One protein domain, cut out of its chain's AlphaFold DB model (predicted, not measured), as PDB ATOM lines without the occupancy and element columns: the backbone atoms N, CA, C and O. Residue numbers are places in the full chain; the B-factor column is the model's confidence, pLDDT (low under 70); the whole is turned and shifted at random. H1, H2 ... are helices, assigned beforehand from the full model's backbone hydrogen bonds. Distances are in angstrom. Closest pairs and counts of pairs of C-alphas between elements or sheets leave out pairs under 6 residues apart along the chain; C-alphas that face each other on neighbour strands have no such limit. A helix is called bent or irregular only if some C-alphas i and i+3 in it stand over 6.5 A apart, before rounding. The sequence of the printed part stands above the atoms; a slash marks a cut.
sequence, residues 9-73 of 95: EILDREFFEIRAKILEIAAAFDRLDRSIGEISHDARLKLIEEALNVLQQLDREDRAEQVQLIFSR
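Overview. This is residues 9 to 73 of the 95 residues of an uncharacterized protein of Planctomycetaceae bacterium (UniProt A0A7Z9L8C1). The model is a wide, open U: one long helix, H1, makes one limb, and a small helical hairpin of H2 and H3 makes the other, with an empty gap between the limbs. The link of residues 34 to 42 turns the backbone round at the closed end of the U, H2 runs back beside H1 without touching it, and the short H3 folds back along H2. The printed part has 65 residues with three named helices, H1, H2 and H3 in that order, and no named strand; the class is all helix. The whole is loose, with a radius of gyration of the C-alphas of 14.1 A, and elongated, spanning 45 by 26 by 17 A.

Along the chain. H1 takes in residues 9 to 33 and begins with the C-alpha of Glu 9 at (29.296, 17.566, 39.301). It is the longest helix, 36.9 A from first to last C-alpha. H1 is irregular, with C-alphas 13 and 16 lying 7.4 A apart, and it has a kink of 37 degrees near residue 16. H2, residues 43 to 56, begins with the C-alpha of Ala 43 at (38.446, -6.871, 11.356) and is 20.6 A long. H3, residues 63 to 70, is 10.7 A long and ends with the C-alpha of Ile 70 at (37.210, 4.362, 13.765).

Arrangement. H1 touches no helix: it is apart from H2, though they follow each other in the chain, and apart from H3. Residues 9 to 24, which belong to H1, stand free. Residues 26 to 43, of which 26 to 33 belong to H1, stand free as well. H2 and H3 touch, with 9 pairs of C-alphas within 8 A. Their closest C-alphas are those of Ala 51 and Val 67, 5.2 A apart. They form a helical hairpin, running opposite ways at a shallow tilt of 17 degrees, with their centres 10.2 A apart. Every O i to N i+4 pair is within hydrogen-bond range in H2 and H3; in H1 it is 19 of 21.

Size, cuts and confidence. The two C-alphas farthest apart are those of Glu 9 and Gly 37, at 44.6 A. The C-alphas of Glu 9 and Arg 73, the first and last printed residues, are 36.3 A apart. The printed part has no cut. The links from H1 to H2, 9 residues, and from H2 to H3, 6 residues, are both short but not tight. Residues 56 to 61 also stand free. The mean pLDDT of the printed part is 94.0, and no printed residue is under 70.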
ATOM      1  N   GLU A   9      30.743  17.636  39.552       95.31
ATOM      2  CA  GLU A   9      29.296  17.566  39.301       95.31
ATOM      3  C   GLU A   9      28.967  16.774  38.027       95.31
ATOM      4  O   GLU A   9      27.979  16.038  37.979       95.31
ATOM      5  N   ILE A  10      29.789  16.915  36.982       93.44
ATOM      6  CA  ILE A  10      29.661  16.108  35.763       93.44
ATOM      7  C   ILE A  10      29.975  14.642  36.062       93.44
ATOM      8  O   ILE A  10      29.224  13.770  35.634       93.44
ATOM      9  N   LEU A  11      31.040  14.356  36.814       93.50
ATOM     10  CA  LEU A  11      31.400  12.987  37.173       93.50
ATOM     11  C   LEU A  11      30.261  12.296  37.927       93.50
ATOM     12  O   LEU A  11      29.876  11.197  37.541       93.50
ATOM     13  N   ASP A  12      29.685  12.946  38.937       96.62
ATOM     14  CA  ASP A  12      28.569  12.392  39.709       96.62
ATOM     15  C   ASP A  12      27.352  12.088  38.825       96.62
ATOM     16  O   ASP A  12      26.692  11.059  38.997       96.62
ATOM     17  N   ARG A  13      27.072  12.955  37.844       95.06
ATOM     18  CA  ARG A  13      25.975  12.759  36.888       95.06
ATOM     19  C   ARG A  13      26.226  11.582  35.943       95.06
ATOM     20  O   ARG A  13      25.303  10.817  35.676       95.06
ATOM     21  N   GLU A  14      27.446  11.441  35.433       95.62
ATOM     22  CA  GLU A  14      27.773  10.453  34.398       95.62
ATOM     23  C   GLU A  14      28.211   9.091  34.971       95.62
ATOM     24  O   GLU A  14      28.152   8.085  34.266       95.62
ATOM     25  N   PHE A  15      28.630   9.012  36.240       96.88
ATOM     26  CA  PHE A  15      29.285   7.826  36.811       96.88
ATOM     27  C   PHE A  15      28.471   6.534  36.655       96.88
ATOM     28  O   PHE A  15      29.001   5.509  36.217       96.88
ATOM     29  N   PHE A  16      27.181   6.559  37.002       97.69
ATOM     30  CA  PHE A  16      26.338   5.363  36.918       97.69
ATOM     31  C   PHE A  16      26.052   4.943  35.478       97.69
ATOM     32  O   PHE A  16      26.026   3.745  35.193       97.69
ATOM     33  N   GLU A  17      25.894   5.910  34.578       98.00
ATOM     34  CA  GLU A  17      25.657   5.659  33.159       98.00
ATOM     35  C   GLU A  17      26.911   5.067  32.497       98.00
ATOM     36  O   GLU A  17      26.837   4.036  31.829       98.00
ATOM     37  N   ILE A  18      28.088   5.642  32.763       96.44
ATOM     38  CA  ILE A  18      29.379   5.101  32.314       96.44
ATOM     39  C   ILE A  18      29.560   3.672  32.832       96.44
ATOM     40  O   ILE A  18      29.887   2.767  32.062       96.44
ATOM     41  N   ARG A  19      29.297   3.437  34.123       98.12
ATOM     42  CA  ARG A  19      29.387   2.101  34.723       98.12
ATOM     43  C   ARG A  19      28.462   1.098  34.031       98.12
ATOM     44  O   ARG A  19      28.889  -0.027  33.781       98.12
ATOM     45  N   ALA A  20      27.218   1.480  33.742       98.62
ATOM     46  CA  ALA A  20      26.267   0.609  33.056       98.62
ATOM     47  C   ALA A  20      26.783   0.218  31.663       98.62
ATOM     48  O   ALA A  20      26.863  -0.972  31.359       98.62
ATOM     49  N   LYS A  21      27.248   1.190  30.870       97.75
ATOM     50  CA  LYS A  21      27.805   0.940  29.530       97.75
ATOM     51  C   LYS A  21      29.034   0.030  29.560       97.75
ATOM     52  O   LYS A  21      29.153  -0.866  28.728       97.75
ATOM     53  N   ILE A  22      29.931   0.208  30.534       98.00
ATOM     54  CA  ILE A  22      31.100  -0.671  30.701       98.00
ATOM     55  C   ILE A  22      30.658  -2.118  30.967       98.00
ATOM     56  O   ILE A  22      31.205  -3.046  30.371       98.00
ATOM     57  N   LEU A  23      29.651  -2.325  31.824       98.69
ATOM     58  CA  LEU A  23      29.119  -3.661  32.111       98.69
ATOM     59  C   LEU A  23      28.439  -4.294  30.891       98.69
ATOM     60  O   LEU A  23      28.593  -5.494  30.667       98.69
ATOM     61  N   GLU A  24      27.714  -3.512  30.094       98.56
ATOM     62  CA  GLU A  24      27.089  -3.989  28.855       98.56
ATOM     63  C   GLU A  24      28.127  -4.480  27.839       98.56
ATOM     64  O   GLU A  24      27.960  -5.557  27.260       98.56
ATOM     65  N   ILE A  25      29.219  -3.726  27.669       98.00
ATOM     66  CA  ILE A  25      30.339  -4.095  26.796       98.00
ATOM     67  C   ILE A  25      31.027  -5.364  27.316       98.00
ATOM     68  O   ILE A  25      31.219  -6.309  26.553       98.00
ATOM     69  N   ALA A  26      31.336  -5.432  28.615       98.25
ATOM     70  CA  ALA A  26      31.951  -6.615  29.221       98.25
ATOM     71  C   ALA A  26      31.081  -7.870  29.033       98.25
ATOM     72  O   ALA A  26      31.560  -8.902  28.574       98.25
ATOM     73  N   ALA A  27      29.774  -7.762  29.286       98.50
ATOM     74  CA  ALA A  27      28.843  -8.867  29.086       98.50
ATOM     75  C   ALA A  27      28.718  -9.285  27.608       98.50
ATOM     76  O   ALA A  27      28.373 -10.435  27.323       98.50
ATOM     77  N   ALA A  28      28.941  -8.373  26.656       97.31
ATOM     78  CA  ALA A  28      28.996  -8.711  25.237       97.31
ATOM     79  C   ALA A  28      30.247  -9.534  24.902       97.31
ATOM     80  O   ALA A  28      30.111 -10.558  24.230       97.31
ATOM     81  N   PHE A  29      31.418  -9.159  25.427       96.75
ATOM     82  CA  PHE A  29      32.641  -9.957  25.291       96.75
ATOM     83  C   PHE A  29      32.508 -11.335  25.939       96.75
ATOM     84  O   PHE A  29      32.767 -12.331  25.271       96.75
ATOM     85  N   ASP A  30      31.948 -11.426  27.149       97.62
ATOM     86  CA  ASP A  30      31.688 -12.715  27.808       97.62
ATOM     87  C   ASP A  30      30.850 -13.668  26.934       97.62
ATOM     88  O   ASP A  30      31.028 -14.887  26.967       97.62
ATOM     89  N   ARG A  31      29.893 -13.135  26.161       96.25
ATOM     90  CA  ARG A  31      29.083 -13.940  25.231       96.25
ATOM     91  C   ARG A  31      29.868 -14.359  23.991       96.25
ATOM     92  O   ARG A  31      29.640 -15.470  23.518       96.25
ATOM     93  N   LEU A  32      30.754 -13.504  23.475       94.62
ATOM     94  CA  LEU A  32      31.651 -13.847  22.367       94.62
ATOM     95  C   LEU A  32      32.610 -14.966  22.781       94.62
ATOM     96  O   LEU A  32      32.695 -15.972  22.080       94.62
ATOM     97  N   ASP A  33      33.220 -14.856  23.959       93.56
ATOM     98  CA  ASP A  33      34.174 -15.843  24.478       93.56
ATOM     99  C   ASP A  33      33.529 -17.210  24.758       93.56
ATOM    100  O   ASP A  33      34.181 -18.249  24.680       93.56
ATOM    101  N   ARG A  34      32.225 -17.234  25.068       94.88
ATOM    102  CA  ARG A  34      31.440 -18.471  25.258       94.88
ATOM    103  C   ARG A  34      30.863 -19.043  23.961       94.88
ATOM    104  O   ARG A  34      30.218 -20.093  24.005       94.88
ATOM    105  N   SER A  35      31.013 -18.347  22.836       94.06
ATOM    106  CA  SER A  35      30.468 -18.779  21.547       94.06
ATOM    107  C   SER A  35      31.357 -19.825  20.863       94.06
ATOM    108  O   SER A  35      32.484 -20.086  21.279       94.06
ATOM    109  N   ILE A  36      30.829 -20.471  19.822       93.69
ATOM    110  CA  ILE A  36      31.568 -21.445  19.010       93.69
ATOM    111  C   ILE A  36      32.001 -20.763  17.710       93.69
ATOM    112  O   ILE A  36      31.159 -20.226  16.992       93.69
ATOM    113  N   GLY A  37      33.289 -20.852  17.383       91.19
ATOM    114  CA  GLY A  37      33.872 -20.324  16.149       91.19
ATOM    115  C   GLY A  37      35.160 -19.545  16.409       91.19
ATOM    116  O   GLY A  37      35.465 -19.199  17.547       91.19
ATOM    117  N   GLU A  38      35.925 -19.277  15.351       88.56
ATOM    118  CA  GLU A  38      37.138 -18.459  15.423       88.56
ATOM    119  C   GLU A  38      36.865 -17.071  14.829       88.56
ATOM    120  O   GLU A  38      36.501 -16.949  13.660       88.56
ATOM    121  N   ILE A  39      37.047 -16.027  15.642       89.56
ATOM    122  CA  ILE A  39      36.860 -14.617  15.246       89.56
ATOM    123  C   ILE A  39      38.134 -13.775  15.410       89.56
ATOM    124  O   ILE A  39      38.105 -12.569  15.193       89.56
ATOM    125  N   SER A  40      39.258 -14.402  15.769       84.12
ATOM    126  CA  SER A  40      40.570 -13.766  16.010       84.12
ATOM    127  C   SER A  40      41.066 -12.908  14.834       84.12
ATOM    128  O   SER A  40      41.805 -11.946  15.024       84.12
ATOM    129  N   HIS A  41      40.641 -13.241  13.614       88.44
ATOM    130  CA  HIS A  41      41.015 -12.549  12.381       88.44
ATOM    131  C   HIS A  41      39.938 -11.576  11.872       88.44
ATOM    132  O   HIS A  41      40.135 -10.945  10.832       88.44
ATOM    133  N   ASP A  42      38.805 -11.440  12.569       91.56
ATOM    134  CA  ASP A  42      37.722 -10.550  12.151       91.56
ATOM    135  C   ASP A  42      38.116  -9.082  12.376       91.56
ATOM    136  O   ASP A  42      38.432  -8.656  13.489       91.56
ATOM    137  N   ALA A  43      38.080  -8.285  11.307       91.75
ATOM    138  CA  ALA A  43      38.446  -6.871  11.356       91.75
ATOM    139  C   ALA A  43      37.574  -6.065  12.334       91.75
ATOM    140  O   ALA A  43      38.052  -5.095  12.916       91.75
ATOM    141  N   ARG A  44      36.321  -6.478  12.571       93.44
ATOM    142  CA  ARG A  44      35.417  -5.792  13.505       93.44
ATOM    143  C   ARG A  44      35.923  -5.867  14.939       93.44
ATOM    144  O   ARG A  44      35.745  -4.905  15.676       93.44
ATOM    145  N   LEU A  45      36.567  -6.972  15.326       93.69
ATOM    146  CA  LEU A  45      37.128  -7.114  16.670       93.69
ATOM    147  C   LEU A  45      38.243  -6.085  16.899       93.69
ATOM    148  O   LEU A  45      38.242  -5.406  17.921       93.69
ATOM    149  N   LYS A  46      39.101  -5.874  15.893       93.19
ATOM    150  CA  LYS A  46      40.161  -4.855  15.936       93.19
ATOM    151  C   LYS A  46      39.608  -3.435  16.074       93.19
ATOM    152  O   LYS A  46      40.129  -2.666  16.873       93.19
ATOM    153  N   LEU A  47      38.538  -3.095  15.348       95.62
ATOM    154  CA  LEU A  47      37.892  -1.777  15.462       95.62
ATOM    155  C   LEU A  47      37.337  -1.534  16.872       95.62
ATOM    156  O   LEU A  47      37.459  -0.437  17.415       95.62
ATOM    157  N   ILE A  48      36.743  -2.564  17.486       96.00
ATOM    158  CA  ILE A  48      36.236  -2.476  18.861       96.00
ATOM    159  C   ILE A  48      37.396  -2.255  19.843       96.00
ATOM    160  O   ILE A  48      37.305  -1.379  20.701       96.00
ATOM    161  N   GLU A  49      38.488  -3.010  19.714       94.88
ATOM    162  CA  GLU A  49      39.685  -2.850  20.551       94.88
ATOM    163  C   GLU A  49      40.297  -1.447  20.420       94.88
ATOM    164  O   GLU A  49      40.631  -0.812  21.422       94.88
ATOM    165  N   GLU A  50      40.395  -0.923  19.198       96.25
ATOM    166  CA  GLU A  50      40.899   0.424  18.932       96.25
ATOM    167  C   GLU A  50      40.016   1.504  19.572       96.25
ATOM    168  O   GLU A  50      40.523   2.403  20.252       96.25
ATOM    169  N   ALA A  51      38.691   1.379  19.452       96.81
ATOM    170  CA  ALA A  51      37.751   2.298  20.084       96.81
ATOM    171  C   ALA A  51      37.873   2.281  21.620       96.81
ATOM    172  O   ALA A  51      37.881   3.339  22.252       96.81
ATOM    173  N   LEU A  52      38.035   1.104  22.236       96.81
ATOM    174  CA  LEU A  52      38.262   0.989  23.683       96.81
ATOM    175  C   LEU A  52      39.591   1.616  24.117       96.81
ATOM    176  O   LEU A  52      39.671   2.207  25.196       96.81
ATOM    177  N   ASN A  53      40.628   1.538  23.283       96.12
ATOM    178  CA  ASN A  53      41.899   2.210  23.544       96.12
ATOM    179  C   ASN A  53      41.754   3.735  23.511       96.12
ATOM    180  O   ASN A  53      42.296   4.407  24.388       96.12
ATOM    181  N   VAL A  54      40.981   4.291  22.572       96.00
ATOM    182  CA  VAL A  54      40.665   5.731  22.540       96.00
ATOM    183  C   VAL A  54      39.977   6.181  23.830       96.00
ATOM    184  O   VAL A  54      40.327   7.229  24.379       96.00
ATOM    185  N   LEU A  55      39.039   5.386  24.357       95.06
ATOM    186  CA  LEU A  55      38.326   5.724  25.594       95.06
ATOM    187  C   LEU A  55      39.246   5.808  26.824       95.06
ATOM    188  O   LEU A  55      38.959   6.574  27.742       95.06
ATOM    189  N   GLN A  56      40.358   5.071  26.832       94.31
ATOM    190  CA  GLN A  56      41.322   5.050  27.938       94.31
ATOM    191  C   GLN A  56      42.315   6.222  27.924       94.31
ATOM    192  O   GLN A  56      42.995   6.459  28.922       94.31
ATOM    193  N   GLN A  57      42.422   6.964  26.820       92.00
ATOM    194  CA  GLN A  57      43.364   8.080  26.723       92.00
ATOM    195  C   GLN A  57      42.916   9.230  27.628       92.00
ATOM    196  O   GLN A  57      41.794   9.719  27.499       92.00
ATOM    197  N   LEU A  58      43.782   9.666  28.545       79.38
ATOM    198  CA  LEU A  58      43.533  10.808  29.432       79.38
ATOM    199  C   LEU A  58      43.639  12.137  28.662       79.38
ATOM    200  O   LEU A  58      44.218  12.183  27.582       79.38
ATOM    201  N   ASP A  59      43.032  13.197  29.203       79.50
ATOM    202  CA  ASP A  59      43.158  14.583  28.710       79.50
ATOM    203  C   ASP A  59      42.725  14.838  27.251       79.50
ATOM    204  O   ASP A  59      43.174  15.785  26.607       79.50
ATOM    205  N   ARG A  60      41.806  14.016  26.728       84.75
ATOM    206  CA  ARG A  60      41.163  14.222  25.420       84.75
ATOM    207  C   ARG A  60      39.744  14.754  25.559       84.75
ATOM    208  O   ARG A  60      38.959  14.230  26.350       84.75
ATOM    209  N   GLU A  61      39.391  15.737  24.740       89.88
ATOM    210  CA  GLU A  61      38.031  16.296  24.655       89.88
ATOM    211  C   GLU A  61      37.243  15.739  23.451       89.88
ATOM    212  O   GLU A  61      36.036  15.932  23.354       89.88
ATOM    213  N   ASP A  62      37.899  14.970  22.575       94.69
ATOM    214  CA  ASP A  62      37.397  14.524  21.268       94.69
ATOM    215  C   ASP A  62      37.125  13.008  21.181       94.69
ATOM    216  O   ASP A  62      36.946  12.465  20.093       94.69
ATOM    217  N   ARG A  63      37.067  12.286  22.312       94.88
ATOM    218  CA  ARG A  63      36.948  10.808  22.315       94.88
ATOM    219  C   ARG A  63      35.770  10.291  21.484       94.88
ATOM    220  O   ARG A  63      35.908   9.289  20.794       94.88
ATOM    221  N   ALA A  64      34.623  10.969  21.538       95.00
ATOM    222  CA  ALA A  64      33.442  10.575  20.772       95.00
ATOM    223  C   ALA A  64      33.659  10.701  19.253       95.00
ATOM    224  O   ALA A  64      33.270   9.806  18.507       95.00
ATOM    225  N   GLU A  65      34.317  11.773  18.802       95.75
ATOM    226  CA  GLU A  65      34.670  11.978  17.392       95.75
ATOM    227  C   GLU A  65      35.656  10.908  16.914       95.75
ATOM    228  O   GLU A  65      35.451  10.293  15.872       95.75
ATOM    229  N   GLN A  66      36.680  10.614  17.714       95.69
ATOM    230  CA  GLN A  66      37.666   9.585  17.385       95.69
ATOM    231  C   GLN A  66      37.032   8.191  17.283       95.69
ATOM    232  O   GLN A  66      37.283   7.467  16.322       95.69
ATOM    233  N   VAL A  67      36.155   7.829  18.227       96.25
ATOM    234  CA  VAL A  67      35.393   6.571  18.156       96.25
ATOM    235  C   VAL A  67      34.525   6.531  16.894       96.25
ATOM    236  O   VAL A  67      34.497   5.514  16.207       96.25
ATOM    237  N   GLN A  68      33.858   7.633  16.544       95.69
ATOM    238  CA  GLN A  68      33.055   7.720  15.323       95.69
ATOM    239  C   GLN A  68      33.900   7.503  14.057       95.69
ATOM    240  O   GLN A  68      33.465   6.801  13.141       95.69
ATOM    241  N   LEU A  69      35.101   8.081  13.995       94.88
ATOM    242  CA  LEU A  69      36.009   7.931  12.857       94.88
ATOM    243  C   LEU A  69      36.503   6.488  12.698       94.88
ATOM    244  O   LEU A  69      36.517   5.996  11.574       94.88
ATOM    245  N   ILE A  70      36.801   5.782  13.795       95.00
ATOM    246  CA  ILE A  70      37.210   4.362  13.765       95.00
ATOM    247  C   ILE A  70      36.150   3.481  13.088       95.00
ATOM    248  O   ILE A  70      36.480   2.569  12.333       95.00
ATOM    249  N   PHE A  71      34.865   3.751  13.325       95.12
ATOM    250  CA  PHE A  71      33.770   2.987  12.714       95.12
ATOM    251  C   PHE A  71      33.298   3.538  11.361       95.12
ATOM    252  O   PHE A  71      32.405   2.955  10.736       95.12
ATOM    253  N   SER A  72      33.866   4.650  10.898       91.81
ATOM    254  CA  SER A  72      33.527   5.228   9.601       91.81
ATOM    255  C   SER A  72      34.218   4.456   8.475       91.81
ATOM    256  O   SER A  72      35.338   3.974   8.617       91.81
ATOM    257  N   ARG A  73      33.544   4.321   7.328       76.62
ATOM    258  CA  ARG A  73      34.190   3.794   6.117       76.62
ATOM    259  C   ARG A  73      35.135   4.848   5.559       76.62
ATOM    260  O   ARG A  73      34.803   6.033   5.596       76.62
TER     261      ARG A  73